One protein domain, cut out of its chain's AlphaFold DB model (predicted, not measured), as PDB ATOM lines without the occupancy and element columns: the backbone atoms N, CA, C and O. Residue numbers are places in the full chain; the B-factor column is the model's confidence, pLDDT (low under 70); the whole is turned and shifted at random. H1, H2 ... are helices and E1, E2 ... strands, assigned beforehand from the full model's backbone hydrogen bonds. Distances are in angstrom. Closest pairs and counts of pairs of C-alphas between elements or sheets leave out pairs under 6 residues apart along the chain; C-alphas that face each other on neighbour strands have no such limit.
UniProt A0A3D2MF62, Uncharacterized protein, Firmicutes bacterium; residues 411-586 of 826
ATOM      1  N   GLU A 411      27.469  36.813  44.001       82.00
ATOM      2  CA  GLU A 411      26.039  36.777  44.304       82.00
ATOM      3  C   GLU A 411      25.293  35.756  43.432       82.00
ATOM      4  O   GLU A 411      24.406  35.061  43.923       82.00
ATOM      5  N   ASP A 412      25.700  35.582  42.173       84.44
ATOM      6  CA  ASP A 412      25.135  34.557  41.290       84.44
ATOM      7  C   ASP A 412      25.460  33.146  41.798       84.44
ATOM      8  O   ASP A 412      24.584  32.277  41.822       84.44
ATOM      9  N   LEU A 413      26.675  32.924  42.314       86.75
ATOM     10  CA  LEU A 413      27.047  31.655  42.951       86.75
ATOM     11  C   LEU A 413      26.219  31.397  44.213       86.75
ATOM     12  O   LEU A 413      25.701  30.297  44.389       86.75
ATOM     13  N   LYS A 414      26.013  32.413  45.059       87.25
ATOM     14  CA  LYS A 414      25.162  32.296  46.257       87.25
ATOM     15  C   LYS A 414      23.711  31.980  45.911       87.25
ATOM     16  O   LYS A 414      23.111  31.089  46.513       87.25
ATOM     17  N   ASN A 415      23.165  32.664  44.910       85.06
ATOM     18  CA  ASN A 415      21.817  32.409  44.414       85.06
ATOM     19  C   ASN A 415      21.685  30.982  43.865       85.06
ATOM     20  O   ASN A 415      20.666  30.322  44.097       85.06
ATOM     21  N   THR A 416      22.731  30.488  43.198       87.81
ATOM     22  CA  THR A 416      22.796  29.123  42.661       87.81
ATOM     23  C   THR A 416      22.822  28.078  43.779       87.81
ATOM     24  O   THR A 416      22.045  27.125  43.714       87.81
ATOM     25  N   ILE A 417      23.594  28.294  44.858       86.88
ATOM     26  CA  ILE A 417      23.574  27.432  46.061       86.88
ATOM     27  C   ILE A 417      22.144  27.297  46.606       86.88
ATOM     28  O   ILE A 417      21.693  26.184  46.897       86.88
ATOM     29  N   GLY A 418      21.409  28.409  46.705       84.12
ATOM     30  CA  GLY A 418      20.017  28.423  47.159       84.12
ATOM     31  C   GLY A 418      19.844  27.950  48.609       84.12
ATOM     32  O   GLY A 418      20.688  28.211  49.462       84.12
ATOM     33  N   ASN A 419      18.734  27.261  48.905       80.25
ATOM     34  CA  ASN A 419      18.457  26.746  50.251       80.25
ATOM     35  C   ASN A 419      19.477  25.665  50.659       80.25
ATOM     36  O   ASN A 419      19.739  24.739  49.887       80.25
ATOM     37  N   THR A 420      20.017  25.767  51.876       81.75
ATOM     38  CA  THR A 420      20.980  24.813  52.450       81.75
ATOM     39  C   THR A 420      20.385  23.921  53.544       81.75
ATOM     40  O   THR A 420      21.085  23.069  54.085       81.75
ATOM     41  N   GLU A 421      19.091  24.044  53.852       80.75
ATOM     42  CA  GLU A 421      18.395  23.135  54.770       80.75
ATOM     43  C   GLU A 421      18.387  21.696  54.231       80.75
ATOM     44  O   GLU A 421      17.942  21.447  53.115       80.75
ATOM     45  N   GLY A 422      18.910  20.746  55.015       77.19
ATOM     46  CA  GLY A 422      19.074  19.348  54.593       77.19
ATOM     47  C   GLY A 422      20.308  19.074  53.720       77.19
ATOM     48  O   GLY A 422      20.531  17.930  53.327       77.19
ATOM     49  N   TYR A 423      21.144  20.085  53.455       85.50
ATOM     50  CA  TYR A 423      22.369  19.963  52.661       85.50
ATOM     51  C   TYR A 423      23.602  20.381  53.468       85.50
ATOM     52  O   TYR A 423      23.531  21.194  54.389       85.50
ATOM     53  N   VAL A 424      24.762  19.860  53.081       85.62
ATOM     54  CA  VAL A 424      26.066  20.386  53.483       85.62
ATOM     55  C   VAL A 424      26.704  21.101  52.298       85.62
ATOM     56  O   VAL A 424      26.742  20.576  51.186       85.62
ATOM     57  N   VAL A 425      27.209  22.310  52.544       84.19
ATOM     58  CA  VAL A 425      28.043  23.036  51.586       84.19
ATOM     59  C   VAL A 425      29.500  22.828  51.978       84.19
ATOM     60  O   VAL A 425      29.901  23.119  53.110       84.19
ATOM     61  N   LEU A 426      30.275  22.282  51.052       86.50
ATOM     62  CA  LEU A 426      31.690  21.982  51.213       86.50
ATOM     63  C   LEU A 426      32.503  22.859  50.261       86.50
ATOM     64  O   LEU A 426      32.039  23.219  49.179       86.50
ATOM     65  N   VAL A 427      33.736  23.163  50.648       84.56
ATOM     66  CA  VAL A 427      34.704  23.820  49.767       84.56
ATOM     67  C   VAL A 427      35.961  22.981  49.620       84.56
ATOM     68  O   VAL A 427      36.452  22.403  50.594       84.56
ATOM     69  N   HIS A 428      36.486  22.943  48.400       84.50
ATOM     70  CA  HIS A 428      37.771  22.349  48.061       84.50
ATOM     71  C   HIS A 428      38.697  23.426  47.492       84.50
ATOM     72  O   HIS A 428      38.351  24.082  46.512       84.50
ATOM     73  N   GLY A 429      39.863  23.618  48.105       79.69
ATOM     74  CA  GLY A 429      40.888  24.507  47.561       79.69
ATOM     75  C   GLY A 429      41.747  23.770  46.538       79.69
ATOM     76  O   GLY A 429      42.212  22.674  46.836       79.69
ATOM     77  N   THR A 430      41.984  24.382  45.377       76.75
ATOM     78  CA  THR A 430      42.846  23.837  44.318       76.75
ATOM     79  C   THR A 430      43.872  24.860  43.815       76.75
ATOM     80  O   THR A 430      43.645  26.076  43.853       76.75
ATOM     81  N   HIS A 431      45.013  24.353  43.339       77.06
ATOM     82  CA  HIS A 431      46.047  25.114  42.625       77.06
ATOM     83  C   HIS A 431      45.690  25.373  41.156       77.06
ATOM     84  O   HIS A 431      46.374  26.156  40.503       77.06
ATOM     85  N   MET A 432      44.634  24.726  40.657       76.31
ATOM     86  CA  MET A 432      44.170  24.858  39.280       76.31
ATOM     87  C   MET A 432      43.723  26.288  38.975       76.31
ATOM     88  O   MET A 432      43.073  26.948  39.792       76.31
ATOM     89  N   THR A 433      44.051  26.753  37.778       78.88
ATOM     90  CA  THR A 433      43.531  27.978  37.164       78.88
ATOM     91  C   THR A 433      42.026  27.871  36.909       78.88
ATOM     92  O   THR A 433      41.439  26.795  36.996       78.88
ATOM     93  N   ASN A 434      41.373  28.999  36.610       77.25
ATOM     94  CA  ASN A 434      39.943  28.999  36.283       77.25
ATOM     95  C   ASN A 434      39.651  28.071  35.085       77.25
ATOM     96  O   ASN A 434      38.731  27.259  35.135       77.25
ATOM     97  N   GLU A 435      40.501  28.114  34.062       76.00
ATOM     98  CA  GLU A 435      40.388  27.264  32.872       76.00
ATOM     99  C   GLU A 435      40.549  25.770  33.203       76.00
ATOM    100  O   GLU A 435      39.776  24.940  32.724       76.00
ATOM    101  N   GLU A 436      41.493  25.404  34.075       76.88
ATOM    102  CA  GLU A 436      41.674  24.015  34.529       76.88
ATOM    103  C   GLU A 436      40.501  23.529  35.394       76.88
ATOM    104  O   GLU A 436      40.055  22.392  35.260       76.88
ATOM    105  N   VAL A 437      39.939  24.387  36.254       80.62
ATOM    106  CA  VAL A 437      38.731  24.044  37.024       80.62
ATOM    107  C   VAL A 437      37.552  23.777  36.084       80.62
ATOM    108  O   VAL A 437      36.835  22.793  36.271       80.62
ATOM    109  N   GLN A 438      37.367  24.610  35.060       78.06
ATOM    110  CA  GLN A 438      36.286  24.447  34.088       78.06
ATOM    111  C   GLN A 438      36.473  23.184  33.233       78.06
ATOM    112  O   GLN A 438      35.544  22.390  33.094       78.06
ATOM    113  N   SER A 439      37.673  22.967  32.694       74.06
ATOM    114  CA  SER A 439      37.949  21.852  31.778       74.06
ATOM    115  C   SER A 439      38.082  20.496  32.474       74.06
ATOM    116  O   SER A 439      37.690  19.489  31.889       74.06
ATOM    117  N   MET A 440      38.578  20.452  33.716       78.75
ATOM    118  CA  MET A 440      38.796  19.200  34.449       78.75
ATOM    119  C   MET A 440      37.705  18.947  35.492       78.75
ATOM    120  O   MET A 440      37.041  17.915  35.468       78.75
ATOM    121  N   ILE A 441      37.470  19.885  36.414       83.75
ATOM    122  CA  ILE A 441      36.597  19.630  37.574       83.75
ATOM    123  C   ILE A 441      35.115  19.680  37.189       83.75
ATOM    124  O   ILE A 441      34.358  18.801  37.604       83.75
ATOM    125  N   PHE A 442      34.685  20.669  36.398       88.00
ATOM    126  CA  PHE A 442      33.274  20.784  35.989       88.00
ATOM    127  C   PHE A 442      32.868  19.739  34.942       88.00
ATOM    128  O   PHE A 442      31.689  19.395  34.852       88.00
ATOM    129  N   LYS A 443      33.835  19.199  34.189       83.44
ATOM    130  CA  LYS A 443      33.595  18.177  33.163       83.44
ATOM    131  C   LYS A 443      33.759  16.750  33.690       83.44
ATOM    132  O   LYS A 443      32.877  15.912  33.504       83.44
ATOM    133  N   GLU A 444      34.876  16.449  34.348       82.75
ATOM    134  CA  GLU A 444      35.235  15.072  34.710       82.75
ATOM    135  C   GLU A 444      34.806  14.704  36.134       82.75
ATOM    136  O   GLU A 444      34.365  13.570  36.367       82.75
ATOM    137  N   GLY A 445      34.864  15.675  37.051       85.38
ATOM    138  CA  GLY A 445      34.562  15.532  38.474       85.38
ATOM    139  C   GLY A 445      35.747  15.892  39.371       85.38
ATOM    140  O   GLY A 445      36.895  15.956  38.932       85.38
ATOM    141  N   LEU A 446      35.493  16.132  40.660       84.75
ATOM    142  CA  LEU A 446      36.561  16.506  41.593       84.75
ATOM    143  C   LEU A 446      37.324  15.270  42.100       84.75
ATOM    144  O   LEU A 446      36.740  14.374  42.712       84.75
ATOM    145  N   ARG A 447      38.652  15.267  41.925       76.25
ATOM    146  CA  ARG A 447      39.573  14.280  42.516       76.25
ATOM    147  C   ARG A 447      39.798  14.577  43.995       76.25
ATOM    148  O   ARG A 447      40.206  15.672  44.361       76.25
ATOM    149  N   THR A 448      39.592  13.578  44.847       65.81
ATOM    150  CA  THR A 448      39.576  13.767  46.307       65.81
ATOM    151  C   THR A 448      40.808  13.210  47.035       65.81
ATOM    152  O   THR A 448      40.710  12.963  48.226       65.81
ATOM    153  N   THR A 449      41.968  13.020  46.370       62.97
ATOM    154  CA  THR A 449      43.313  12.842  46.998       62.97
ATOM    155  C   THR A 449      44.501  12.899  46.010       62.97
ATOM    156  O   THR A 449      44.355  12.716  44.793       62.97
ATOM    157  N   ASN A 450      45.714  13.078  46.561       50.38
ATOM    158  CA  ASN A 450      47.010  13.016  45.868       50.38
ATOM    159  C   ASN A 450      47.421  11.588  45.433       50.38
ATOM    160  O   ASN A 450      46.733  10.600  45.690       50.38
ATOM    161  N   PHE A 451      48.535  11.484  44.698       46.75
ATOM    162  CA  PHE A 451      48.985  10.303  43.941       46.75
ATOM    163  C   PHE A 451      48.973   8.973  44.724       46.75
ATOM    164  O   PHE A 451      48.476   7.988  44.186       46.75
ATOM    165  N   ASN A 452      49.346   8.966  46.010       48.19
ATOM    166  CA  ASN A 452      49.579   7.730  46.780       48.19
ATOM    167  C   ASN A 452      48.543   7.426  47.878       48.19
ATOM    168  O   ASN A 452      48.697   6.445  48.610       48.19
ATOM    169  N   GLU A 453      47.485   8.228  47.998       54.47
ATOM    170  CA  GLU A 453      46.549   8.175  49.128       54.47
ATOM    171  C   GLU A 453      45.181   7.597  48.739       54.47
ATOM    172  O   GLU A 453      44.702   7.787  47.618       54.47
ATOM    173  N   LYS A 454      44.530   6.901  49.683       59.03
ATOM    174  CA  LYS A 454      43.140   6.436  49.531       59.03
ATOM    175  C   LYS A 454      42.223   7.637  49.293       59.03
ATOM    176  O   LYS A 454      42.350   8.620  50.005       59.03
ATOM    177  N   THR A 455      41.295   7.529  48.349       66.88
ATOM    178  CA  THR A 455      40.338   8.585  47.981       66.88
ATOM    179  C   THR A 455      39.444   8.974  49.170       66.88
ATOM    180  O   THR A 455      38.887   8.085  49.808       66.88
ATOM    181  N   THR A 456      39.342  10.262  49.529       75.88
ATOM    182  CA  THR A 456      38.601  10.735  50.725       75.88
ATOM    183  C   THR A 456      38.052  12.142  50.500       75.88
ATOM    184  O   THR A 456      38.829  13.095  50.464       75.88
ATOM    185  N   LEU A 457      36.731  12.317  50.410       80.25
ATOM    186  CA  LEU A 457      36.161  13.655  50.206       80.25
ATOM    187  C   LEU A 457      36.222  14.496  51.486       80.25
ATOM    188  O   LEU A 457      36.483  15.698  51.434       80.25
ATOM    189  N   ASP A 458      36.004  13.871  52.641       70.38
ATOM    190  CA  ASP A 458      35.971  14.552  53.941       70.38
ATOM    191  C   ASP A 458      37.321  15.163  54.365       70.38
ATOM    192  O   ASP A 458      37.340  16.178  55.056       70.38
ATOM    193  N   LYS A 459      38.448  14.582  53.936       70.38
ATOM    194  CA  LYS A 459      39.797  15.094  54.229       70.38
ATOM    195  C   LYS A 459      40.253  16.159  53.245       70.38
ATOM    196  O   LYS A 459      41.098  16.977  53.604       70.38
ATOM    197  N   THR A 460      39.718  16.165  52.025       71.25
ATOM    198  CA  THR A 460      40.087  17.152  50.999       71.25
ATOM    199  C   THR A 460      39.141  18.337  50.927       71.25
ATOM    200  O   THR A 460      39.439  19.306  50.233       71.25
ATOM    201  N   THR A 461      38.007  18.291  51.619       76.88
ATOM    202  CA  THR A 461      37.027  19.380  51.643       76.88
ATOM    203  C   THR A 461      36.751  19.832  53.067       76.88
ATOM    204  O   THR A 461      36.954  19.080  54.017       76.88
ATOM    205  N   LYS A 462      36.301  21.078  53.242       77.88
ATOM    206  CA  LYS A 462      35.854  21.566  54.554       77.88
ATOM    207  C   LYS A 462      34.416  22.071  54.477       77.88
ATOM    208  O   LYS A 462      34.083  22.759  53.512       77.88
ATOM    209  N   PRO A 463      33.569  21.784  55.483       81.06
ATOM    210  CA  PRO A 463      32.257  22.405  55.599       81.06
ATOM    211  C   PRO A 463      32.390  23.921  55.702       81.06
ATOM    212  O   PRO A 463      32.935  24.445  56.675       81.06
ATOM    213  N   PHE A 464      31.915  24.617  54.676       82.00
ATOM    214  CA  PHE A 464      31.950  26.066  54.608       82.00
ATOM    215  C   PHE A 464      30.849  26.564  53.678       82.00
ATOM    216  O   PHE A 464      30.947  26.485  52.454       82.00
ATOM    217  N   ASP A 465      29.786  27.094  54.273       82.31
ATOM    218  CA  ASP A 465      28.659  27.638  53.528       82.31
ATOM    219  C   ASP A 465      28.954  29.071  53.081       82.31
ATOM    220  O   ASP A 465      28.633  30.039  53.772       82.31
ATOM    221  N   ILE A 466      29.582  29.190  51.910       79.19
ATOM    222  CA  ILE A 466      29.988  30.466  51.307       79.19
ATOM    223  C   ILE A 466      28.810  31.436  51.099       79.19
ATOM    224  O   ILE A 466      29.017  32.648  51.054       79.19
ATOM    225  N   SER A 467      27.565  30.938  51.047       79.38
ATOM    226  CA  SER A 467      26.370  31.782  50.912       79.38
ATOM    227  C   SER A 467      26.149  32.724  52.099       79.38
ATOM    228  O   SER A 467      25.548  33.787  51.943       79.38
ATOM    229  N   LYS A 468      26.707  32.391  53.270       82.94
ATOM    230  CA  LYS A 468      26.530  33.136  54.525       82.94
ATOM    231  C   LYS A 468      27.556  34.249  54.755       82.94
ATOM    232  O   LYS A 468      27.448  34.949  55.758       82.94
ATOM    233  N   TYR A 469      28.533  34.416  53.861       79.75
ATOM    234  CA  TYR A 469      29.670  35.322  54.060       79.75
ATOM    235  C   TYR A 469      29.822  36.322  52.908       79.75
ATOM    236  O   TYR A 469      29.491  36.037  51.758       79.75
ATOM    237  N   THR A 470      30.319  37.519  53.201       74.81
ATOM    238  CA  THR A 470      30.690  38.536  52.198       74.81
ATOM    239  C   THR A 470      32.009  38.189  51.494       74.81
ATOM    240  O   THR A 470      32.791  37.386  52.003       74.81
ATOM    241  N   SER A 471      32.286  38.803  50.337       71.19
ATOM    242  CA  SER A 471      33.534  38.587  49.581       71.19
ATOM    243  C   SER A 471      34.783  38.847  50.430       71.19
ATOM    244  O   SER A 471      35.742  38.076  50.386       71.19
ATOM    245  N   GLU A 472      34.763  39.906  51.241       70.19
ATOM    246  CA  GLU A 472      35.848  40.272  52.151       70.19
ATOM    247  C   GLU A 472      36.007  39.276  53.307       70.19
ATOM    248  O   GLU A 472      37.135  38.973  53.696       70.19
ATOM    249  N   GLU A 473      34.908  38.757  53.860       76.06
ATOM    250  CA  GLU A 473      34.952  37.735  54.915       76.06
ATOM    251  C   GLU A 473      35.482  36.408  54.384       76.06
ATOM    252  O   GLU A 473      36.327  35.797  55.034       76.06
ATOM    253  N   ILE A 474      35.050  36.003  53.186       75.94
ATOM    254  CA  ILE A 474      35.587  34.830  52.490       75.94
ATOM    255  C   ILE A 474      37.092  35.025  52.317       75.94
ATOM    256  O   ILE A 474      37.877  34.242  52.845       75.94
ATOM    257  N   LYS A 475      37.522  36.129  51.697       70.12
ATOM    258  CA  LYS A 475      38.946  36.403  51.473       70.12
ATOM    259  C   LYS A 475      39.772  36.345  52.767       70.12
ATOM    260  O   LYS A 475      40.779  35.648  52.803       70.12
ATOM    261  N   ARG A 476      39.319  36.978  53.855       69.69
ATOM    262  CA  ARG A 476      40.018  36.960  55.159       69.69
ATOM    263  C   ARG A 476      40.067  35.584  55.819       69.69
ATOM    264  O   ARG A 476      41.044  35.256  56.491       69.69
ATOM    265  N   LEU A 477      39.011  34.785  55.682       67.19
ATOM    266  CA  LEU A 477      38.970  33.431  56.240       67.19
ATOM    267  C   LEU A 477      39.925  32.491  55.489       67.19
ATOM    268  O   LEU A 477      40.528  31.618  56.115       67.19
ATOM    269  N   PHE A 478      40.116  32.712  54.185       65.50
ATOM    270  CA  PHE A 478      41.001  31.906  53.336       65.50
ATOM    271  C   PHE A 478      42.436  32.434  53.228       65.50
ATOM    272  O   PHE A 478      43.329  31.651  52.929       65.50
ATOM    273  N   GLU A 479      42.713  33.687  53.600       59.56
ATOM    274  CA  GLU A 479      44.083  34.182  53.831       59.56
ATOM    275  C   GLU A 479      44.831  33.381  54.918       59.56
ATOM    276  O   GLU A 479      46.051  33.431  54.972       59.56
ATOM    277  N   ASN A 480      44.124  32.614  55.760       54.38
ATOM    278  CA  ASN A 480      44.713  31.723  56.768       54.38
ATOM    279  C   ASN A 480      44.704  30.234  56.360       54.38
ATOM    280  O   ASN A 480      45.079  29.374  57.163       54.38
ATOM    281  N   TYR A 481      44.230  29.905  55.156       57.66
ATOM    282  CA  TYR A 481      44.361  28.565  54.586       57.66
ATOM    283  C   TYR A 481      45.737  28.410  53.947       57.66
ATOM    284  O   TYR A 481      46.243  29.357  53.352       57.66
ATOM    285  N   ASP A 482      46.319  27.214  54.080       50.16
ATOM    286  CA  ASP A 482      47.681  26.907  53.637       50.16
ATOM    287  C   ASP A 482      47.939  27.452  52.224       50.16
ATOM    288  O   ASP A 482      47.210  27.155  51.267       50.16
ATOM    289  N   HIS A 483      48.909  28.362  52.143       43.69
ATOM    290  CA  HIS A 483      49.101  29.254  51.011       43.69
ATOM    291  C   HIS A 483      49.591  28.453  49.810       43.69
ATOM    292  O   HIS A 483      50.776  28.157  49.731       43.69
ATOM    293  N   ASN A 484      48.668  28.106  48.909       49.16
ATOM    294  CA  ASN A 484      48.894  27.905  47.470       49.16
ATOM    295  C   ASN A 484      47.573  27.663  46.693       49.16
ATOM    296  O   ASN A 484      47.581  27.702  45.466       49.16
ATOM    297  N   ASN A 485      46.428  27.411  47.346       60.62
ATOM    298  CA  ASN A 485      45.146  27.149  46.664       60.62
ATOM    299  C   ASN A 485      44.431  28.449  46.253       60.62
ATOM    300  O   ASN A 485      43.830  29.113  47.094       60.62
ATOM    301  N   LYS A 486      44.499  28.818  44.968       70.69
ATOM    302  CA  LYS A 486      43.974  30.093  44.436       70.69
ATOM    303  C   LYS A 486      42.488  30.050  44.082       70.69
ATOM    304  O   LYS A 486      41.827  31.089  44.062       70.69
ATOM    305  N   ASN A 487      41.974  28.850  43.822       81.56
ATOM    306  CA  ASN A 487      40.596  28.614  43.423       81.56
ATOM    307  C   ASN A 487      39.862  27.738  44.426       81.56
ATOM    308  O   ASN A 487      40.369  26.705  44.868       81.56
ATOM    309  N   MET A 488      38.642  28.146  44.759       83.62
ATOM    310  CA  MET A 488      37.758  27.394  45.635       83.62
ATOM    311  C   MET A 488      36.633  26.764  44.836       83.62
ATOM    312  O   MET A 488      35.790  27.478  44.306       83.62
ATOM    313  N   VAL A 489      36.572  25.441  44.811       89.25
ATOM    314  CA  VAL A 489      35.447  24.688  44.254       89.25
ATOM    315  C   VAL A 489      34.383  24.531  45.335       89.25
ATOM    316  O   VAL A 489      34.672  24.047  46.432       89.25
ATOM    317  N   VAL A 490      33.160  24.960  45.036       89.94
ATOM    318  CA  VAL A 490      32.009  24.928  45.945       89.94
ATOM    319  C   VAL A 490      31.138  23.728  45.607       89.94
ATOM    320  O   VAL A 490      30.747  23.534  44.461       89.94
ATOM    321  N   ILE A 491      30.824  22.927  46.616       93.12
ATOM    322  CA  ILE A 491      30.121  21.649  46.497       93.12
ATOM    323  C   ILE A 491      28.892  21.694  47.400       93.12
ATOM    324  O   ILE A 491      28.970  22.196  48.523       93.12
ATOM    325  N   LYS A 492      27.770  21.137  46.947       91.44
ATOM    326  CA  LYS A 492      26.545  21.017  47.744       91.44
ATOM    327  C   LYS A 492      26.059  19.573  47.722       91.44
ATOM    328  O   LYS A 492      25.724  19.054  46.664       91.44
ATOM    329  N   LEU A 493      25.984  18.945  48.897       90.38
ATOM    330  CA  LEU A 493      25.566  17.547  49.036       90.38
ATOM    331  C   LEU A 493      24.348  17.400  49.952       90.38
ATOM    332  O   LEU A 493      24.349  17.965  51.045       90.38
ATOM    333  N   PRO A 494      23.317  16.639  49.552       86.31
ATOM    334  CA  PRO A 494      22.196  16.287  50.427       86.31
ATOM    335  C   PRO A 494      22.652  15.364  51.568       86.31
ATOM    336  O   PRO A 494      23.290  14.338  51.339       86.31
ATOM    337  N   LEU A 495      22.296  15.697  52.811       80.25
ATOM    338  CA  LEU A 495      22.702  14.922  53.992       80.25
ATOM    339  C   LEU A 495      22.083  13.516  54.035       80.25
ATOM    340  O   LEU A 495      22.677  12.609  54.613       80.25
ATOM    341  N   GLU A 496      20.918  13.331  53.408       80.50
ATOM    342  CA  GLU A 496      20.164  12.067  53.377       80.50
ATOM    343  C   GLU A 496      20.971  10.898  52.792       80.50
ATOM    344  O   GLU A 496      20.831   9.768  53.252       80.50
ATOM    345  N   TYR A 497      21.861  11.162  51.830       82.69
ATOM    346  CA  TYR A 497      22.563  10.112  51.081       82.69
ATOM    347  C   TYR A 497      23.989   9.829  51.570       82.69
ATOM    348  O   TYR A 497      24.752   9.121  50.912       82.69
ATOM    349  N   PHE A 498      24.365  10.356  52.737       81.75
ATOM    350  CA  PHE A 498      25.605   9.960  53.398       81.75
ATOM    351  C   PHE A 498      25.442   8.586  54.050       81.75
ATOM    352  O   PHE A 498      24.486   8.334  54.790       81.75
ATOM    353  N   ASN A 499      26.426   7.706  53.861       76.06
ATOM    354  CA  ASN A 499      26.461   6.433  54.572       76.06
ATOM    355  C   ASN A 499      26.859   6.651  56.042       76.06
ATOM    356  O   ASN A 499      28.026   6.554  56.426       76.06
ATOM    357  N   LYS A 500      25.858   6.948  56.876       70.06
ATOM    358  CA  LYS A 500      26.005   7.214  58.317       70.06
ATOM    359  C   LYS A 500      26.492   6.015  59.140       70.06
ATOM    360  O   LYS A 500      26.832   6.195  60.307       70.06
ATOM    361  N   TYR A 501      26.510   4.817  58.555       65.62
ATOM    362  CA  TYR A 501      26.899   3.577  59.228       65.62
ATOM    363  C   TYR A 501      28.373   3.204  59.023       65.62
ATOM    364  O   TYR A 501      28.861   2.274  59.662       65.62
ATOM    365  N   ASP A 502      29.104   3.929  58.171       64.25
ATOM    366  CA  ASP A 502      30.545   3.743  58.026       64.25
ATOM    367  C   ASP A 502      31.317   4.629  59.024       64.25
ATOM    368  O   ASP A 502      31.222   5.858  59.006       64.25
ATOM    369  N   PHE A 503      32.120   4.014  59.898       60.84
ATOM    370  CA  PHE A 503      32.889   4.713  60.940       60.84
ATOM    371  C   PHE A 503      34.359   4.979  60.564       60.84
ATOM    372  O   PHE A 503      35.126   5.472  61.388       60.84
ATOM    373  N   THR A 504      34.773   4.702  59.324       58.62
ATOM    374  CA  THR A 504      36.189   4.672  58.903       58.62
ATOM    375  C   THR A 504      36.774   6.025  58.481       58.62
ATOM    376  O   THR A 504      37.895   6.077  57.982       58.62
ATOM    377  N   GLY A 505      36.056   7.135  58.694       58.38
ATOM    378  CA  GLY A 505      36.537   8.477  58.319       58.38
ATOM    379  C   GLY A 505      36.661   8.676  56.801       58.38
ATOM    380  O   GLY A 505      37.696   9.143  56.340       58.38
ATOM    381  N   ASP A 506      35.642   8.211  56.062       71.06
ATOM    382  CA  ASP A 506      35.481   8.311  54.597       71.06
ATOM    383  C   ASP A 506      36.636   7.745  53.755       71.06
ATOM    384  O   ASP A 506      36.801   8.105  52.592       71.06
ATOM    385  N   LEU A 507      37.437   6.826  54.309       72.62
ATOM    386  CA  LEU A 507      38.489   6.140  53.556       72.62
ATOM    387  C   LEU A 507      37.899   5.423  52.337       72.62
ATOM    388  O   LEU A 507      36.961   4.640  52.472       72.62
ATOM    389  N   ASP A 508      38.479   5.667  51.160       75.12
ATOM    390  CA  ASP A 508      37.978   5.196  49.859       75.12
ATOM    391  C   ASP A 508      36.597   5.796  49.489       75.12
ATOM    392  O   ASP A 508      35.852   5.236  48.694       75.12
ATOM    393  N   CYS A 509      36.215   6.925  50.084       78.62
ATOM    394  CA  CYS A 509      34.892   7.545  50.000       78.62
ATOM    395  C   CYS A 509      33.754   6.727  50.624       78.62
ATOM    396  O   CYS A 509      32.605   6.953  50.287       78.62
ATOM    397  N   ARG A 510      33.983   5.766  51.526       76.62
ATOM    398  CA  ARG A 510      32.890   4.888  52.013       76.62
ATOM    399  C   ARG A 510      31.678   5.601  52.643       76.62
ATOM    400  O   ARG A 510      30.587   5.030  52.631       76.62
ATOM    401  N   LYS A 511      31.836   6.827  53.159       79.00
ATOM    402  CA  LYS A 511      30.722   7.660  53.646       79.00
ATOM    403  C   LYS A 511      30.052   8.445  52.520       79.00
ATOM    404  O   LYS A 511      28.844   8.663  52.574       79.00
ATOM    405  N   THR A 512      30.825   8.877  51.529       85.00
ATOM    406  CA  THR A 512      30.410   9.804  50.464       85.00
ATOM    407  C   THR A 512      30.263   9.152  49.086       85.00
ATOM    408  O   THR A 512      29.930   9.834  48.121       85.00
ATOM    409  N   ARG A 513      30.465   7.833  48.965       86.75
ATOM    410  CA  ARG A 513      30.584   7.122  47.678       86.75
ATOM    411  C   ARG A 513      29.319   7.178  46.832       86.75
ATOM    412  O   ARG A 513      29.419   7.079  45.617       86.75
ATOM    413  N   ALA A 514      28.155   7.399  47.443       88.31
ATOM    414  CA  ALA A 514      26.917   7.621  46.702       88.31
ATOM    415  C   ALA A 514      27.027   8.818  45.739       88.31
ATOM    416  O   ALA A 514      26.485   8.770  44.641       88.31
ATOM    417  N   PHE A 515      27.799   9.844  46.106       92.25
ATOM    418  CA  PHE A 515      28.018  11.053  45.305       92.25
ATOM    419  C   PHE A 515      29.146  10.919  44.275       92.25
ATOM    420  O   PHE A 515      29.445  11.872  43.557       92.25
ATOM    421  N   MET A 516      29.813   9.765  44.230       89.44
ATOM    422  CA  MET A 516      30.963   9.537  43.365       89.44
ATOM    423  C   MET A 516      30.546   8.875  42.049       89.44
ATOM    424  O   MET A 516      29.596   8.083  41.995       89.44
ATOM    425  N   LYS A 517      31.311   9.162  40.997       85.94
ATOM    426  CA  LYS A 517      31.343   8.386  39.753       85.94
ATOM    427  C   LYS A 517      32.084   7.065  39.979       85.94
ATOM    428  O   LYS A 517      32.763   6.891  40.994       85.94
ATOM    429  N   ASP A 518      31.950   6.139  39.034       67.75
ATOM    430  CA  ASP A 518      32.627   4.843  39.098       67.75
ATOM    431  C   ASP A 518      34.155   4.983  39.162       67.75
ATOM    432  O   ASP A 518      34.734   6.017  38.816       67.75
ATOM    433  N   LYS A 519      34.814   3.925  39.648       67.19
ATOM    434  CA  LYS A 519      36.273   3.861  39.770       67.19
ATOM    435  C   LYS A 519      36.920   4.063  38.404       67.19
ATOM    436  O   LYS A 519      36.782   3.216  37.528       67.19
ATOM    437  N   ILE A 520      37.708   5.120  38.269       61.78
ATOM    438  CA  ILE A 520      38.528   5.364  37.084       61.78
ATOM    439  C   ILE A 520      39.996   5.111  37.404       61.78
ATOM    440  O   ILE A 520      40.467   5.403  38.507       61.78
ATOM    441  N   TYR A 521      40.719   4.522  36.456       57.34
ATOM    442  CA  TYR A 521      42.143   4.266  36.610       57.34
ATOM    443  C   TYR A 521      42.920   5.550  36.332       57.34
ATOM    444  O   TYR A 521      42.933   6.041  35.206       57.34
ATOM    445  N   ILE A 522      43.544   6.108  37.367       53.38
ATOM    446  CA  ILE A 522      44.358   7.319  37.262       53.38
ATOM    447  C   ILE A 522      45.683   7.077  37.985       53.38
ATOM    448  O   ILE A 522      45.697   6.709  39.162       53.38
ATOM    449  N   ASP A 523      46.796   7.325  37.295       50.12
ATOM    450  CA  ASP A 523      48.155   7.284  37.854       50.12
ATOM    451  C   ASP A 523      48.499   5.962  38.568       50.12
ATOM    452  O   ASP A 523      49.075   5.960  39.657       50.12
ATOM    453  N   GLY A 524      48.106   4.821  37.996       41.53
ATOM    454  CA  GLY A 524      48.462   3.511  38.551       41.53
ATOM    455  C   GLY A 524      47.486   2.943  39.591       41.53
ATOM    456  O   GLY A 524      47.739   1.868  40.130       41.53
ATOM    457  N   ARG A 525      46.386   3.642  39.922       54.38
ATOM    458  CA  ARG A 525      45.371   3.170  40.887       54.38
ATOM    459  C   ARG A 525      43.955   3.572  40.479       54.38
ATOM    460  O   ARG A 525      43.734   4.622  39.887       54.38
ATOM    461  N   TYR A 526      42.971   2.769  40.874       61.69
ATOM    462  CA  TYR A 526      41.562   3.139  40.742       61.69
ATOM    463  C   TYR A 526      41.167   4.191  41.787       61.69
ATOM    464  O   TYR A 526      41.343   3.960  42.986       61.69
ATOM    465  N   LYS A 527      40.609   5.322  41.340       68.56
ATOM    466  CA  LYS A 527      40.142   6.433  42.187       68.56
ATOM    467  C   LYS A 527      38.675   6.755  41.909       68.56
ATOM    468  O   LYS A 527      38.197   6.583  40.791       68.56
ATOM    469  N   TYR A 528      37.979   7.237  42.933       79.81
ATOM    470  CA  TYR A 528      36.639   7.816  42.804       79.81
ATOM    471  C   TYR A 528      36.732   9.323  42.527       79.81
ATOM    472  O   TYR A 528      37.556  10.016  43.131       79.81
ATOM    473  N   LEU A 529      35.879   9.834  41.639       86.81
ATOM    474  CA  LEU A 529      35.695  11.272  41.423       86.81
ATOM    475  C   LEU A 529      34.320  11.696  41.923       86.81
ATOM    476  O   LEU A 529      33.340  10.990  41.685       86.81
ATOM    477  N   LEU A 530      34.236  12.863  42.561       89.69
ATOM    478  CA  LEU A 530      32.950  13.471  42.890       89.69
ATOM    479  C   LEU A 530      32.244  13.881  41.599       89.69
ATOM    480  O   LEU A 530      32.832  14.589  40.780       89.69
ATOM    481  N   ASP A 531      30.993  13.461  41.442       93.12
ATOM    482  CA  ASP A 531      30.206  13.764  40.251       93.12
ATOM    483  C   ASP A 531      29.995  15.289  40.095       93.12
ATOM    484  O   ASP A 531      29.566  15.943  41.059       93.12
ATOM    485  N   PRO A 532      30.277  15.875  38.910       93.12
ATOM    486  CA  PRO A 532      30.059  17.294  38.642       93.12
ATOM    487  C   PRO A 532      28.670  17.817  39.003       93.12
ATOM    488  O   PRO A 532      28.556  18.990  39.359       93.12
ATOM    489  N   LYS A 533      27.622  16.981  38.987       94.75
ATOM    490  CA  LYS A 533      26.259  17.421  39.331       94.75
ATOM    491  C   LYS A 533      26.083  17.913  40.765       94.75
ATOM    492  O   LYS A 533      25.110  18.602  41.058       94.75
ATOM    493  N   PHE A 534      27.047  17.631  41.643       94.50
ATOM    494  CA  PHE A 534      27.085  18.127  43.023       94.50
ATOM    495  C   PHE A 534      28.026  19.326  43.234       94.50
ATOM    496  O   PHE A 534      28.132  19.852  44.348       94.50
ATOM    497  N   ILE A 535      28.725  19.764  42.189       94.50
ATOM    498  CA  ILE A 535      29.660  20.889  42.225       94.50
ATOM    499  C   ILE A 535      28.919  22.127  41.737       94.50
ATOM    500  O   ILE A 535      28.524  22.176  40.583       94.50
ATOM    501  N   VAL A 536      28.744  23.131  42.593       92.25
ATOM    502  CA  VAL A 536      27.977  24.352  42.292       92.25
ATOM    503  C   VAL A 536      28.729  25.278  41.335       92.25
ATOM    504  O   VAL A 536      28.141  25.918  40.467       92.25
ATOM    505  N   GLY A 537      30.041  25.383  41.520       92.00
ATOM    506  CA  GLY A 537      30.878  26.330  40.799       92.00
ATOM    507  C   GLY A 537      32.194  26.569  41.525       92.00
ATOM    508  O   GLY A 537      32.578  25.793  42.405       92.00
ATOM    509  N   SER A 538      32.877  27.657  41.193       90.56
ATOM    510  CA  SER A 538      34.106  28.053  41.866       90.56
ATOM    511  C   SER A 538      34.238  29.556  42.055       90.56
ATOM    512  O   SER A 538      33.673  30.357  41.310       90.56
ATOM    513  N   TYR A 539      35.027  29.932  43.055       86.94
ATOM    514  CA  TYR A 539      35.355  31.312  43.376       86.94
ATOM    515  C   TYR A 539      36.869  31.474  43.510       86.94
ATOM    516  O   TYR A 539      37.503  30.810  44.336       86.94
ATOM    517  N   ASN A 540      37.444  32.361  42.701       84.56
ATOM    518  CA  ASN A 540      38.859  32.690  42.761       84.56
ATOM    519  C   ASN A 540      39.088  33.775  43.815       84.56
ATOM    520  O   ASN A 540      38.622  34.907  43.677       84.56
ATOM    521  N   THR A 541      39.822  33.459  44.878       76.19
ATOM    522  CA  THR A 541      40.025  34.409  45.983       76.19
ATOM    523  C   THR A 541      41.022  35.525  45.651       76.19
ATOM    524  O   THR A 541      41.035  36.553  46.335       76.19
ATOM    525  N   GLU A 542      41.853  35.347  44.614       75.75
ATOM    526  CA  GLU A 542      42.802  36.359  44.133       75.75
ATOM    527  C   GLU A 542      42.138  37.331  43.151       75.75
ATOM    528  O   GLU A 542      42.185  38.544  43.369       75.75
ATOM    529  N   THR A 543      41.501  36.810  42.096       79.44
ATOM    530  CA  THR A 543      40.893  37.618  41.024       79.44
ATOM    531  C   THR A 543      39.453  38.038  41.323       79.44
ATOM    532  O   THR A 543      38.939  38.934  40.658       79.44
ATOM    533  N   MET A 544      38.811  37.434  42.332       76.50
ATOM    534  CA  MET A 544      37.375  37.561  42.643       76.50
ATOM    535  C   MET A 544      36.449  37.064  41.522       76.50
ATOM    536  O   MET A 544      35.242  37.315  41.549       76.50
ATOM    537  N   GLU A 545      36.997  36.357  40.534       82.69
ATOM    538  CA  GLU A 545      36.207  35.775  39.457       82.69
ATOM    539  C   GLU A 545      35.393  34.590  39.968       82.69
ATOM    540  O   GLU A 545      35.848  33.788  40.787       82.69
ATOM    541  N   THR A 546      34.159  34.503  39.486       84.94
ATOM    542  CA  THR A 546      33.216  33.451  39.848       84.94
ATOM    543  C   THR A 546      32.828  32.683  38.601       84.94
ATOM    544  O   THR A 546      32.504  33.288  37.579       84.94
ATOM    545  N   MET A 547      32.827  31.358  38.701       88.94
ATOM    546  CA  MET A 547      32.345  30.471  37.651       88.94
ATOM    547  C   MET A 547      31.221  29.608  38.206       88.94
ATOM    548  O   MET A 547      31.333  29.064  39.305       88.94
ATOM    549  N   LEU A 548      30.139  29.491  37.448       88.12
ATOM    550  CA  LEU A 548      29.047  28.576  37.753       88.12
ATOM    551  C   LEU A 548      29.273  27.287  36.970       88.12
ATOM    552  O   LEU A 548      29.653  27.340  35.802       88.12
ATOM    553  N   ASN A 549      29.051  26.142  37.609       91.88
ATOM    554  CA  ASN A 549      29.127  24.866  36.916       91.88
ATOM    555  C   ASN A 549      27.782  24.585  36.217       91.88
ATOM    556  O   ASN A 549      26.776  24.433  36.916       91.88
ATOM    557  N   PRO A 550      27.732  24.486  34.875       85.31
ATOM    558  CA  PRO A 550      26.485  24.227  34.152       85.31
ATOM    559  C   PRO A 550      25.885  22.850  34.462       85.31
ATOM    560  O   PRO A 550      24.676  22.674  34.354       85.31
ATOM    561  N   SER A 551      26.708  21.891  34.892       88.88
ATOM    562  CA  SER A 551      26.272  20.535  35.233       88.88
ATOM    563  C   SER A 551      25.583  20.444  36.600       88.88
ATOM    564  O   SER A 551      25.062  19.386  36.941       88.88
ATOM    565  N   PHE A 552      25.604  21.508  37.412       93.06
ATOM    566  CA  PHE A 552      25.082  21.482  38.778       93.06
ATOM    567  C   PHE A 552      23.560  21.279  38.830       93.06
ATOM    568  O   PHE A 552      22.782  22.122  38.374       93.06
ATOM    569  N   GLU A 553      23.120  20.217  39.504       88.69
ATOM    570  CA  GLU A 553      21.704  19.994  39.793       88.69
ATOM    571  C   GLU A 553      21.287  20.776  41.046       88.69
ATOM    572  O   GLU A 553      21.394  20.301  42.181       88.69
ATOM    573  N   ARG A 554      20.764  21.993  40.848       82.81
ATOM    574  CA  ARG A 554      20.249  22.829  41.949       82.81
ATOM    575  C   ARG A 554      19.149  22.134  42.756       82.81
ATOM    576  O   ARG A 554      19.129  22.236  43.985       82.81
ATOM    577  N   GLU A 555      18.248  21.454  42.054       84.38
ATOM    578  CA  GLU A 555      17.256  20.532  42.600       84.38
ATOM    579  C   GLU A 555      17.496  19.159  41.972       84.38
ATOM    580  O   GLU A 555      17.565  19.050  40.751       84.38
ATOM    581  N   LEU A 556      17.634  18.123  42.806       84.69
ATOM    582  CA  LEU A 556      17.944  16.778  42.322       84.69
ATOM    583  C   LEU A 556      16.785  16.207  41.502       84.69
ATOM    584  O   LEU A 556      15.641  16.167  41.981       84.69
ATOM    585  N   THR A 557      17.107  15.702  40.313       83.88
ATOM    586  CA  THR A 557      16.174  14.984  39.434       83.88
ATOM    587  C   THR A 557      15.667  13.690  40.079       83.88
ATOM    588  O   THR A 557      16.244  13.173  41.044       83.88
ATOM    589  N   VAL A 558      14.553  13.151  39.571       75.81
ATOM    590  CA  VAL A 558      13.988  11.880  40.066       75.81
ATOM    591  C   VAL A 558      14.987  10.741  39.844       75.81
ATOM    592  O   VAL A 558      15.177   9.891  40.715       75.81
ATOM    593  N   GLU A 559      15.676  10.780  38.709       82.25
ATOM    594  CA  GLU A 559      16.711   9.848  38.287       82.25
ATOM    595  C   GLU A 559      17.923   9.914  39.223       82.25
ATOM    596  O   GLU A 559      18.319   8.883  39.769       82.25
ATOM    597  N   THR A 560      18.448  11.113  39.511       87.00
ATOM    598  CA  THR A 560      19.581  11.283  40.438       87.00
ATOM    599  C   THR A 560      19.218  10.848  41.861       87.00
ATOM    600  O   THR A 560      20.018  10.188  42.526       87.00
ATOM    601  N   LYS A 561      17.998  11.124  42.344       82.06
ATOM    602  CA  LYS A 561      17.538  10.622  43.658       82.06
ATOM    603  C   LYS A 561      17.491   9.096  43.705       82.06
ATOM    604  O   LYS A 561      17.898   8.508  44.707       82.06
ATOM    605  N   LYS A 562      17.002   8.455  42.641       81.56
ATOM    606  CA  LYS A 562      16.956   6.991  42.532       81.56
ATOM    607  C   LYS A 562      18.366   6.394  42.539       81.56
ATOM    608  O   LYS A 562      18.632   5.498  43.335       81.56
ATOM    609  N   GLU A 563      19.270   6.947  41.735       89.38
ATOM    610  CA  GLU A 563      20.676   6.528  41.671       89.38
ATOM    611  C   GLU A 563      21.364   6.629  43.045       89.38
ATOM    612  O   GLU A 563      22.025   5.689  43.491       89.38
ATOM    613  N   LEU A 564      21.168   7.747  43.753       85.44
ATOM    614  CA  LEU A 564      21.730   7.955  45.088       85.44
ATOM    615  C   LEU A 564      21.205   6.931  46.106       85.44
ATOM    616  O   LEU A 564      21.990   6.424  46.912       85.44
ATOM    617  N   ARG A 565      19.906   6.590  46.058       81.06
ATOM    618  CA  ARG A 565      19.311   5.543  46.914       81.06
ATOM    619  C   ARG A 565      19.932   4.176  46.631       81.06
ATOM    620  O   ARG A 565      20.349   3.494  47.564       81.06
ATOM    621  N   GLU A 566      20.042   3.794  45.361       85.31
ATOM    622  CA  GLU A 566      20.612   2.503  44.950       85.31
ATOM    623  C   GLU A 566      22.086   2.373  45.361       85.31
ATOM    624  O   GLU A 566      22.482   1.366  45.958       85.31
ATOM    625  N   LYS A 567      22.890   3.419  45.131       87.88
ATOM    626  CA  LYS A 567      24.293   3.453  45.567       87.88
ATOM    627  C   LYS A 567      24.412   3.365  47.088       87.88
ATOM    628  O   LYS A 567      25.255   2.619  47.581       87.88
ATOM    629  N   LEU A 568      23.570   4.077  47.840       81.31
ATOM    630  CA  LEU A 568      23.583   4.033  49.305       81.31
ATOM    631  C   LEU A 568      23.247   2.635  49.849       81.31
ATOM    632  O   LEU A 568      23.944   2.157  50.744       81.31
ATOM    633  N   ILE A 569      22.229   1.971  49.297       76.88
ATOM    634  CA  ILE A 569      21.836   0.605  49.686       76.88
ATOM    635  C   ILE A 569      22.993  -0.369  49.464       76.88
ATOM    636  O   ILE A 569      23.354  -1.118  50.372       76.88
ATOM    637  N   LYS A 570      23.630  -0.312  48.291       83.69
ATOM    638  CA  LYS A 570      24.776  -1.168  47.966       83.69
ATOM    639  C   LYS A 570      25.940  -0.958  48.940       83.69
ATOM    640  O   LYS A 570      26.514  -1.920  49.437       83.69
ATOM    641  N   LEU A 571      26.243   0.295  49.283       78.56
ATOM    642  CA  LEU A 571      27.289   0.618  50.262       78.56
ATOM    643  C   LEU A 571      26.991   0.061  51.653       78.56
ATOM    644  O   LEU A 571      27.910  -0.347  52.360       78.56
ATOM    645  N   GLN A 572      25.722   0.072  52.054       71.88
ATOM    646  CA  GLN A 572      25.275  -0.472  53.332       71.88
ATOM    647  C   GLN A 572      25.381  -2.004  53.357       71.88
ATOM    648  O   GLN A 572      25.831  -2.573  54.353       71.88
ATOM    649  N   GLN A 573      25.060  -2.670  52.248       75.31
ATOM    650  CA  GLN A 573      25.253  -4.116  52.090       75.31
ATOM    651  C   GLN A 573      26.740  -4.505  52.138       75.31
ATOM    652  O   GLN A 573      27.098  -5.449  52.841       75.31
ATOM    653  N   ASP A 574      27.618  -3.739  51.481       71.31
ATOM    654  CA  ASP A 574      29.072  -3.984  51.461       71.31
ATOM    655  C   ASP A 574      29.715  -3.938  52.863       71.31
ATOM    656  O   ASP A 574      30.755  -4.557  53.098       71.31
ATOM    657  N   ILE A 575      29.111  -3.208  53.809       66.19
ATOM    658  CA  ILE A 575      29.558  -3.144  55.214       66.19
ATOM    659  C   ILE A 575      28.828  -4.141  56.131       66.19
ATOM    660  O   ILE A 575      29.049  -4.123  57.343       66.19
ATOM    661  N   GLY A 576      28.001  -5.027  55.568       62.97
ATOM    662  CA  GLY A 576      27.339  -6.120  56.280       62.97
ATOM    663  C   GLY A 576      26.054  -5.731  57.016       62.97
ATOM    664  O   GLY A 576      25.697  -6.405  57.982       62.97
ATOM    665  N   LEU A 577      25.370  -4.653  56.607       63.62
ATOM    666  CA  LEU A 577      24.035  -4.337  57.127       63.62
ATOM    667  C   LEU A 577      22.986  -5.281  56.528       63.62
ATOM    668  O   LEU A 577      22.987  -5.552  55.329       63.62
ATOM    669  N   ASP A 578      22.092  -5.773  57.385       59.72
ATOM    670  CA  ASP A 578      21.029  -6.703  57.007       59.72
ATOM    671  C   ASP A 578      20.043  -6.057  56.020       59.72
ATOM    672  O   ASP A 578      19.619  -4.912  56.193       59.72
ATOM    673  N   SER A 579      19.652  -6.817  55.000       53.88
ATOM    674  CA  SER A 579      18.746  -6.374  53.938       53.88
ATOM    675  C   SER A 579      17.348  -6.047  54.477       53.88
ATOM    676  O   SER A 579      16.750  -5.069  54.034       53.88
ATOM    677  N   GLU A 580      16.870  -6.778  55.494       52.06
ATOM    678  CA  GLU A 580      15.586  -6.484  56.161       52.06
ATOM    679  C   GLU A 580      15.631  -5.166  56.957       52.06
ATOM    680  O   GLU A 580      14.644  -4.429  57.022       52.06
ATOM    681  N   LEU A 581      16.794  -4.826  57.526       53.88
ATOM    682  CA  LEU A 581      17.004  -3.567  58.245       53.88
ATOM    683  C   LEU A 581      17.075  -2.383  57.265       53.88
ATOM    684  O   LEU A 581      16.533  -1.318  57.549       53.88
ATOM    685  N   ILE A 582      17.712  -2.571  56.103       52.91
ATOM    686  CA  ILE A 582      17.826  -1.568  55.032       52.91
ATOM    687  C   ILE A 582      16.449  -1.242  54.432       52.91
ATOM    688  O   ILE A 582      16.151  -0.068  54.210       52.91
ATOM    689  N   GLU A 583      15.591  -2.245  54.215       52.81
ATOM    690  CA  GLU A 583      14.213  -2.019  53.760       52.81
ATOM    691  C   GLU A 583      13.382  -1.272  54.809       52.81
ATOM    692  O   GLU A 583      12.707  -0.310  54.456       52.81
ATOM    693  N   GLN A 584      13.495  -1.611  56.101       53.03
ATOM    694  CA  GLN A 584      12.818  -0.854  57.165       53.03
ATOM    695  C   GLN A 584      13.293   0.603  57.240       53.03
ATOM    696  O   GLN A 584      12.464   1.508  57.284       53.03
ATOM    697  N   ILE A 585      14.609   0.845  57.186       53.03
ATOM    698  CA  ILE A 585      15.209   2.191  57.256       53.03
ATOM    699  C   ILE A 585      14.802   3.070  56.061       53.03
ATOM    700  O   ILE A 585      14.660   4.280  56.227       53.03
ATOM    701  N   ASN A 586      14.626   2.480  54.875       50.19
ATOM    702  CA  ASN A 586      14.330   3.209  53.637       50.19
ATOM    703  C   ASN A 586      12.830   3.237  53.274       50.19
ATOM    704  O   ASN A 586      12.458   3.927  52.327       50.19
TER     705      ASN A 586
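What this domain is: This is residues 411 to 586 of the 826 residues of an uncharacterized protein of Firmicutes bacterium (UniProt A0A3D2MF62). A twisted antiparallel sheet of four strands, E1, E2, E5 and E6, has H1 over one face and H2 over the other, while a helical hairpin, H5 and H6, lies away from the sheet at one end of the longest axis. A small two-stranded hairpin, E3 and E4, also lies away from the sheet. The printed part has 176 residues, with named elements in the order H1 E1 H2 H3 H4 E2 E3 E4 E5 E6 H5 H6; the class is mixed, with under half of the residues, 86, in these six helices and six strands. The whole is compact, with a radius of gyration of the C-alphas of 16.5 A and spans of 52 by 38 by 27 A.

Where its parts are: H1, residues 411 to 417, begins at C-alpha 411 (26.039, 36.777, 44.304). E1, residues 423 to 430, is 22.4 A long, and H2, residues 434 to 444, is 14.8 A. H3 is residues 457 to 460 and H4 residues 471 to 478. E2, residues 487 to 494, is 23.2 A long. E3 is residues 520 to 522, E4 residues 525 to 527, E5 residues 535 to 540, 15.0 A, and E6 residues 546 to 548. H5, residues 558 to 574, is 24.7 A long. H6, residues 579 to 586, ends at C-alpha 586 (14.330, 3.209, 53.637).

How they stand to each other: The sheet's order is E1, E2, E5, E6; it is only just strongly twisted, its C-alphas lying up to 4.4 A off its best plane. N 426 and O 491 are 2.8 A apart between E1 and E2, N 488 and O 539 2.9 A between E2 and E5, and N 538 and O 547 2.8 A in the hairpin E5 and E6, each within hydrogen-bond range. H1 and H2 are on opposite faces, three layers with helices on both faces of a sheet. H1 lies over E5 at a height over the sheet of 8.5 A; the closest C-alphas are those of Ile 417 and Val 536, 6.6 A. H2 lies over E2 and E5 at 9.2 A; Phe 442 and Ile 535 have C-alphas 7.2 A apart, the closest of H2 and E5. H3 only grazes the sheet, and so does H4. In the hairpin E3 and E4, N 527 and O 520 are 2.8 A apart. H5 and H6, a helical hairpin not on the sheet, only just touch, with 3 pairs of C-alphas within 8 A; the closest are Ile 569 and Ile 582, 7.0 A. Every O i to N i+4 pair is within hydrogen-bond range in H1, H4, H5 and H6, and 5 of 7 in H2; H3 is too short for one.

The domain as a whole: The C-alphas of Thr 543 and Glu 580, the two farthest apart, are 53.1 A apart. The printed part has no cut. The links H2 to H3 and E2 to E3 are long, with 12 and 25 residues. The mean pLDDT of the printed part is 76.0, and 45 residues are under 70, among them residues 575 to 586.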